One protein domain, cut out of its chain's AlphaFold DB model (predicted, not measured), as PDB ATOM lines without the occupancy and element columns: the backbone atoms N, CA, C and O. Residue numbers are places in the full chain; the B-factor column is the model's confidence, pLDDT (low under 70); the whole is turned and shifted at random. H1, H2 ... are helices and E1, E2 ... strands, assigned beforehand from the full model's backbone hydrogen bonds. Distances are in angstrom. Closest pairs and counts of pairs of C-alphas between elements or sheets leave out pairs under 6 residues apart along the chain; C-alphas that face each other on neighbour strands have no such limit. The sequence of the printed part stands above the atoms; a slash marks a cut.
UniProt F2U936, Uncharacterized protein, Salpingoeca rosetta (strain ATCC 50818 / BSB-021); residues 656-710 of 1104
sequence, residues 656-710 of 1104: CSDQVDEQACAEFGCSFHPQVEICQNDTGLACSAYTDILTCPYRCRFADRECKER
ATOM      1  N   CYS A 656     -43.773  26.053 -37.284       80.31
ATOM      2  CA  CYS A 656     -43.935  26.539 -35.915       80.31
ATOM      3  C   CYS A 656     -45.169  27.442 -35.766       80.31
ATOM      4  O   CYS A 656     -45.833  27.341 -34.753       80.31
ATOM      5  N   SER A 657     -45.511  28.252 -36.774       77.50
ATOM      6  CA  SER A 657     -46.715  29.100 -36.795       77.50
ATOM      7  C   SER A 657     -48.035  28.360 -36.575       77.50
ATOM      8  O   SER A 657     -49.023  28.992 -36.212       77.50
ATOM      9  N   ASP A 658     -48.055  27.056 -36.838       77.81
ATOM     10  CA  ASP A 658     -49.269  26.251 -36.934       77.81
ATOM     11  C   ASP A 658     -49.578  25.565 -35.585       77.81
ATOM     12  O   ASP A 658     -50.676  25.055 -35.374       77.81
ATOM     13  N   GLN A 659     -48.617  25.592 -34.652       83.19
ATOM     14  CA  GLN A 659     -48.727  25.043 -33.305       83.19
ATOM     15  C   GLN A 659     -49.208  26.110 -32.303       83.19
ATOM     16  O   GLN A 659     -48.671  27.218 -32.236       83.19
ATOM     17  N   VAL A 660     -50.208  25.748 -31.492       80.75
ATOM     18  CA  VAL A 660     -50.801  26.602 -30.437       80.75
ATOM     19  C   VAL A 660     -50.601  26.049 -29.019       80.75
ATOM     20  O   VAL A 660     -50.887  26.733 -28.043       80.75
ATOM     21  N   ASP A 661     -50.087  24.823 -28.885       86.81
ATOM     22  CA  ASP A 661     -49.786  24.193 -27.594       86.81
ATOM     23  C   ASP A 661     -48.304  24.366 -27.212       86.81
ATOM     24  O   ASP A 661     -47.406  24.122 -28.021       86.81
ATOM     25  N   GLU A 662     -48.039  24.752 -25.958       87.81
ATOM     26  CA  GLU A 662     -46.685  25.003 -25.437       87.81
ATOM     27  C   GLU A 662     -45.786  23.752 -25.482       87.81
ATOM     28  O   GLU A 662     -44.588  23.856 -25.772       87.81
ATOM     29  N   GLN A 663     -46.337  22.560 -25.224       85.19
ATOM     30  CA  GLN A 663     -45.559  21.322 -25.225       85.19
ATOM     31  C   GLN A 663     -45.241  20.879 -26.658       85.19
ATOM     32  O   GLN A 663     -44.080  20.582 -26.955       85.19
ATOM     33  N   ALA A 664     -46.228  20.904 -27.558       80.81
ATOM     34  CA  ALA A 664     -46.023  20.648 -28.981       80.81
ATOM     35  C   ALA A 664     -44.961  21.599 -29.559       80.81
ATOM     36  O   ALA A 664     -44.034  21.155 -30.239       80.81
ATOM     37  N   CYS A 665     -45.007  22.881 -29.181       85.38
ATOM     38  CA  CYS A 665     -43.979  23.876 -29.482       85.38
ATOM     39  C   CYS A 665     -42.553  23.369 -29.235       85.38
ATOM     40  O   CYS A 665     -41.700  23.386 -30.127       85.38
ATOM     41  N   ALA A 666     -42.306  22.896 -28.010       81.38
ATOM     42  CA  ALA A 666     -41.000  22.430 -27.577       81.38
ATOM     43  C   ALA A 666     -40.591  21.123 -28.278       81.38
ATOM     44  O   ALA A 666     -39.408  20.929 -28.569       81.38
ATOM     45  N   GLU A 667     -41.549  20.247 -28.598       82.81
ATOM     46  CA  GLU A 667     -41.307  18.999 -29.333       82.81
ATOM     47  C   GLU A 667     -40.931  19.237 -30.809       82.81
ATOM     48  O   GLU A 667     -40.064  18.534 -31.335       82.81
ATOM     49  N   PHE A 668     -41.476  20.276 -31.454       80.44
ATOM     50  CA  PHE A 668     -41.051  20.727 -32.790       80.44
ATOM     51  C   PHE A 668     -39.769  21.588 -32.785       80.44
ATOM     52  O   PHE A 668     -39.227  21.898 -33.849       80.44
ATOM     53  N   GLY A 669     -39.237  21.944 -31.610       81.50
ATOM     54  CA  GLY A 669     -38.054  22.805 -31.471       81.50
ATOM     55  C   GLY A 669     -38.330  24.293 -31.716       81.50
ATOM     56  O   GLY A 669     -37.406  25.046 -32.026       81.50
ATOM     57  N   CYS A 670     -39.592  24.698 -31.596       89.25
ATOM     58  CA  CYS A 670     -40.066  26.073 -31.675       89.25
ATOM     59  C   CYS A 670     -39.988  26.760 -30.298       89.25
ATOM     60  O   CYS A 670     -39.895  26.104 -29.259       89.25
ATOM     61  N   SER A 671     -40.088  28.088 -30.283       86.12
ATOM     62  CA  SER A 671     -40.311  28.877 -29.068       86.12
ATOM     63  C   SER A 671     -41.794  29.230 -28.956       86.12
ATOM     64  O   SER A 671     -42.355  29.788 -29.901       86.12
ATOM     65  N   PHE A 672     -42.420  28.933 -27.816       88.81
ATOM     66  CA  PHE A 672     -43.784  29.379 -27.509       88.81
ATOM     67  C   PHE A 672     -43.746  30.820 -27.003       88.81
ATOM     68  O   PHE A 672     -42.916  31.145 -26.152       88.81
ATOM     69  N   HIS A 673     -44.631  31.683 -27.503       83.94
ATOM     70  CA  HIS A 673     -44.743  33.060 -27.031       83.94
ATOM     71  C   HIS A 673     -46.039  33.241 -26.213       83.94
ATOM     72  O   HIS A 673     -47.080  33.585 -26.782       83.94
ATOM     73  N   PRO A 674     -46.005  33.058 -24.877       78.75
ATOM     74  CA  PRO A 674     -47.209  32.851 -24.062       78.75
ATOM     75  C   PRO A 674     -48.175  34.042 -24.018       78.75
ATOM     76  O   PRO A 674     -49.334  33.868 -23.679       78.75
ATOM     77  N   GLN A 675     -47.734  35.251 -24.379       73.88
ATOM     78  CA  GLN A 675     -48.599  36.443 -24.417       73.88
ATOM     79  C   GLN A 675     -49.479  36.541 -25.677       73.88
ATOM     80  O   GLN A 675     -50.287  37.459 -25.776       73.88
ATOM     81  N   VAL A 676     -49.286  35.654 -26.659       78.62
ATOM     82  CA  VAL A 676     -50.103  35.575 -27.889       78.62
ATOM     83  C   VAL A 676     -50.390  34.133 -28.329       78.62
ATOM     84  O   VAL A 676     -50.862  33.929 -29.439       78.62
ATOM     85  N   GLU A 677     -50.099  33.146 -27.475       86.12
ATOM     86  CA  GLU A 677     -50.465  31.727 -27.648       86.12
ATOM     87  C   GLU A 677     -50.050  31.096 -28.999       86.12
ATOM     88  O   GLU A 677     -50.684  30.169 -29.497       86.12
ATOM     89  N   ILE A 678     -48.945  31.577 -29.585       85.75
ATOM     90  CA  ILE A 678     -48.390  31.075 -30.852       85.75
ATOM     91  C   ILE A 678     -46.966  30.545 -30.700       85.75
ATOM     92  O   ILE A 678     -46.124  31.112 -29.993       85.75
ATOM     93  N   CYS A 679     -46.681  29.483 -31.445       86.88
ATOM     94  CA  CYS A 679     -45.348  28.935 -31.636       86.88
ATOM     95  C   CYS A 679     -44.602  29.598 -32.795       86.88
ATOM     96  O   CYS A 679     -45.184  29.987 -33.808       86.88
ATOM     97  N   GLN A 680     -43.281  29.741 -32.663       89.25
ATOM     98  CA  GLN A 680     -42.453  30.400 -33.678       89.25
ATOM     99  C   GLN A 680     -41.039  29.824 -33.785       89.25
ATOM    100  O   GLN A 680     -40.436  29.400 -32.800       89.25
ATOM    101  N   ASN A 681     -40.475  29.857 -34.996       85.81
ATOM    102  CA  ASN A 681     -39.088  29.463 -35.252       85.81
ATOM    103  C   ASN A 681     -38.147  30.662 -35.062       85.81
ATOM    104  O   ASN A 681     -37.627  31.232 -36.027       85.81
ATOM    105  N   ASP A 682     -37.971  31.088 -33.812       88.88
ATOM    106  CA  ASP A 682     -37.067  32.192 -33.514       88.88
ATOM    107  C   ASP A 682     -35.594  31.759 -33.572       88.88
ATOM    108  O   ASP A 682     -35.014  31.251 -32.613       88.88
ATOM    109  N   THR A 683     -34.959  32.023 -34.712       89.50
ATOM    110  CA  THR A 683     -33.527  31.766 -34.929       89.50
ATOM    111  C   THR A 683     -32.591  32.844 -34.358       89.50
ATOM    112  O   THR A 683     -31.377  32.755 -34.552       89.50
ATOM    113  N   GLY A 684     -33.113  33.875 -33.680       89.50
ATOM    114  CA  GLY A 684     -32.324  34.934 -33.036       89.50
ATOM    115  C   GLY A 684     -31.576  35.875 -33.992       89.50
ATOM    116  O   GLY A 684     -30.665  36.589 -33.571       89.50
ATOM    117  N   LEU A 685     -31.920  35.879 -35.284       92.25
ATOM    118  CA  LEU A 685     -31.312  36.756 -36.291       92.25
ATOM    119  C   LEU A 685     -31.887  38.184 -36.216       92.25
ATOM    120  O   LEU A 685     -32.920  38.423 -35.590       92.25
ATOM    121  N   ALA A 686     -31.240  39.148 -36.876       93.12
ATOM    122  CA  ALA A 686     -31.844  40.467 -37.092       93.12
ATOM    123  C   ALA A 686     -33.136  40.322 -37.917       93.12
ATOM    124  O   ALA A 686     -33.182  39.486 -38.820       93.12
ATOM    125  N   CYS A 687     -34.163  41.134 -37.646       94.19
ATOM    126  CA  CYS A 687     -35.480  40.960 -38.275       94.19
ATOM    127  C   CYS A 687     -35.425  40.970 -39.814       94.19
ATOM    128  O   CYS A 687     -36.074  40.153 -40.459       94.19
ATOM    129  N   SER A 688     -34.552  41.785 -40.410       93.94
ATOM    130  CA  SER A 688     -34.347  41.857 -41.865       93.94
ATOM    131  C   SER A 688     -33.762  40.587 -42.512       93.94
ATOM    132  O   SER A 688     -33.616  40.538 -43.732       93.94
ATOM    133  N   ALA A 689     -33.435  39.550 -41.732       94.75
ATOM    134  CA  ALA A 689     -33.083  38.225 -42.243       94.75
ATOM    135  C   ALA A 689     -34.309  37.355 -42.592       94.75
ATOM    136  O   ALA A 689     -34.157  36.376 -43.324       94.75
ATOM    137  N   TYR A 690     -35.504  37.691 -42.091       92.62
ATOM    138  CA  TYR A 690     -36.745  36.966 -42.370       92.62
ATOM    139  C   TYR A 690     -37.487  37.646 -43.532       92.62
ATOM    140  O   TYR A 690     -37.924  38.791 -43.432       92.62
ATOM    141  N   THR A 691     -37.605  36.956 -44.669       90.06
ATOM    142  CA  THR A 691     -38.150  37.525 -45.919       90.06
ATOM    143  C   THR A 691     -39.621  37.190 -46.170       90.06
ATOM    144  O   THR A 691     -40.180  37.621 -47.174       90.06
ATOM    145  N   ASP A 692     -40.235  36.387 -45.304       87.69
ATOM    146  CA  ASP A 692     -41.604  35.883 -45.442       87.69
ATOM    147  C   ASP A 692     -42.382  36.138 -44.143       87.69
ATOM    148  O   ASP A 692     -41.820  36.015 -43.050       87.69
ATOM    149  N   ILE A 693     -43.670  36.471 -44.258       87.38
ATOM    150  CA  ILE A 693     -44.569  36.711 -43.125       87.38
ATOM    151  C   ILE A 693     -44.645  35.498 -42.187       87.38
ATOM    152  O   ILE A 693     -44.591  35.679 -40.974       87.38
ATOM    153  N   LEU A 694     -44.643  34.275 -42.733       85.31
ATOM    154  CA  LEU A 694     -44.655  33.021 -41.963       85.31
ATOM    155  C   LEU A 694     -43.334  32.763 -41.219       85.31
ATOM    156  O   LEU A 694     -43.267  31.928 -40.321       85.31
ATOM    157  N   THR A 695     -42.266  33.475 -41.591       88.81
ATOM    158  CA  THR A 695     -40.946  33.370 -40.952       88.81
ATOM    159  C   THR A 695     -40.634  34.520 -40.000       88.81
ATOM    160  O   THR A 695     -39.591  34.480 -39.359       88.81
ATOM    161  N   CYS A 696     -41.488  35.545 -39.910       92.06
ATOM    162  CA  CYS A 696     -41.213  36.761 -39.148       92.06
ATOM    163  C   CYS A 696     -41.564  36.565 -37.652       92.06
ATOM    164  O   CYS A 696     -42.748  36.459 -37.326       92.06
ATOM    165  N   PRO A 697     -40.579  36.495 -36.731       91.75
ATOM    166  CA  PRO A 697     -40.828  36.187 -35.322       91.75
ATOM    167  C   PRO A 697     -41.365  37.403 -34.547       91.75
ATOM    168  O   PRO A 697     -41.279  38.536 -35.005       91.75
ATOM    169  N   TYR A 698     -41.895  37.192 -33.342       89.12
ATOM    170  CA  TYR A 698     -42.797  38.129 -32.666       89.12
ATOM    171  C   TYR A 698     -42.148  39.449 -32.238       89.12
ATOM    172  O   TYR A 698     -42.806  40.486 -32.296       89.12
ATOM    173  N   ARG A 699     -40.847  39.458 -31.900       91.44
ATOM    174  CA  ARG A 699     -40.073  40.704 -31.678       91.44
ATOM    175  C   ARG A 699     -39.996  41.599 -32.926       91.44
ATOM    176  O   ARG A 699     -39.524  42.733 -32.857       91.44
ATOM    177  N   CYS A 700     -40.399  41.064 -34.073       93.94
ATOM    178  CA  CYS A 700     -40.458  41.728 -35.355       93.94
ATOM    179  C   CYS A 700     -41.922  41.953 -35.789       93.94
ATOM    180  O   CYS A 700     -42.863  41.331 -35.291       93.94
ATOM    181  N   ARG A 701     -42.108  42.845 -36.759       93.19
ATOM    182  CA  ARG A 701     -43.357  43.085 -37.488       93.19
ATOM    183  C   ARG A 701     -43.089  42.902 -38.977       93.19
ATOM    184  O   ARG A 701     -42.115  43.439 -39.499       93.19
ATOM    185  N   PHE A 702     -43.980  42.208 -39.678       91.25
ATOM    186  CA  PHE A 702     -43.965  42.191 -41.139       91.25
ATOM    187  C   PHE A 702     -44.617  43.479 -41.669       91.25
ATOM    188  O   PHE A 702     -45.791  43.743 -41.407       91.25
ATOM    189  N   ALA A 703     -43.848  44.309 -42.372       88.88
ATOM    190  CA  ALA A 703     -44.270  45.601 -42.910       88.88
ATOM    191  C   ALA A 703     -43.533  45.893 -44.226       88.88
ATOM    192  O   ALA A 703     -42.350  45.600 -44.364       88.88
ATOM    193  N   ASP A 704     -44.230  46.453 -45.216       90.38
ATOM    194  CA  ASP A 704     -43.681  46.754 -46.554       90.38
ATOM    195  C   ASP A 704     -43.089  45.538 -47.299       90.38
ATOM    196  O   ASP A 704     -42.272  45.688 -48.204       90.38
ATOM    197  N   ARG A 705     -43.549  44.327 -46.946       89.69
ATOM    198  CA  ARG A 705     -43.024  43.012 -47.381       89.69
ATOM    199  C   ARG A 705     -41.648  42.631 -46.816       89.69
ATOM    200  O   ARG A 705     -41.047  41.671 -47.288       89.69
ATOM    201  N   GLU A 706     -41.179  43.328 -45.786       92.62
ATOM    202  CA  GLU A 706     -39.972  42.991 -45.032       92.62
ATOM    203  C   GLU A 706     -40.323  42.717 -43.564       92.62
ATOM    204  O   GLU A 706     -41.263  43.289 -43.011       92.62
ATOM    205  N   CYS A 707     -39.555  41.862 -42.893       93.62
ATOM    206  CA  CYS A 707     -39.647  41.710 -41.446       93.62
ATOM    207  C   CYS A 707     -38.740  42.756 -40.769       93.62
ATOM    208  O   CYS A 707     -37.530  42.796 -40.999       93.62
ATOM    209  N   LYS A 708     -39.321  43.641 -39.957       95.06
ATOM    210  CA  LYS A 708     -38.653  44.789 -39.310       95.06
ATOM    211  C   LYS A 708     -38.719  44.638 -37.788       95.06
ATOM    212  O   LYS A 708     -39.611  43.963 -37.290       95.06
ATOM    213  N   GLU A 709     -37.780  45.215 -37.042       93.44
ATOM    214  CA  GLU A 709     -37.836  45.206 -35.566       93.44
ATOM    215  C   GLU A 709     -39.074  45.966 -35.075       93.44
ATOM    216  O   GLU A 709     -39.401  47.013 -35.638       93.44
ATOM    217  N   ARG A 710     -39.765  45.456 -34.042       92.31
ATOM    218  CA  ARG A 710     -40.870  46.204 -33.429       92.31
ATOM    219  C   ARG A 710     -40.354  47.473 -32.759       92.31
ATOM    220  O   ARG A 710     -39.371  47.478 -32.019       92.31
TER     221      ARG A 710
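This is residues 656 to 710 of the 1104 residues of an uncharacterized protein of Salpingoeca rosetta (strain ATCC 50818 / BSB-021) (UniProt F2U936). With little regular structure, this model shows two small hairpins, E1 with E2 and E3 with E4, in two lobes joined by a long looping link, and a short helix, H1, beside the first hairpin at one end. The printed part has 55 residues, with one named helix and four named strands in the order H1, E1, E2, E3, E4; both sheets are antiparallel. The class is mixed, with only 20 residues in named elements. The whole is compact, radius of gyration of the C-alphas 11.0 A, yet elongated, spanning 32 by 18 by 15 A.

Start at H1, residues 662 to 667, where every O i to N i+4 pair is within hydrogen-bond range. Its closest C-alphas to E1, residues 671 to 673, are Glu 662 and Phe 672, 5.6 A. E1 and E2, residues 678 to 680, form an antiparallel hairpin at 145 degrees; find N 671 and O 680 at 2.9 A. E3, residues 700 to 703, and E4, residues 706 to 709, form another at 141 degrees, with N 701 and O 708 at 2.8 A. Both are apart from H1, E1 and E2.

Find C-alpha 662 at (-46.685, 25.003, -25.437); H1 runs 9.0 A from there. E1 measures 6.4 A, E2 6.6 A, E3 9.3 A and E4 10.0 A, ending at C-alpha 709, (-37.836, 45.206, -35.566).

The farthest C-alphas, Gln 663 and Asp 704, are 33.2 A apart. The link E2 to E3 is long, and the printed part has no cut. No printed residue is under 70 in pLDDT.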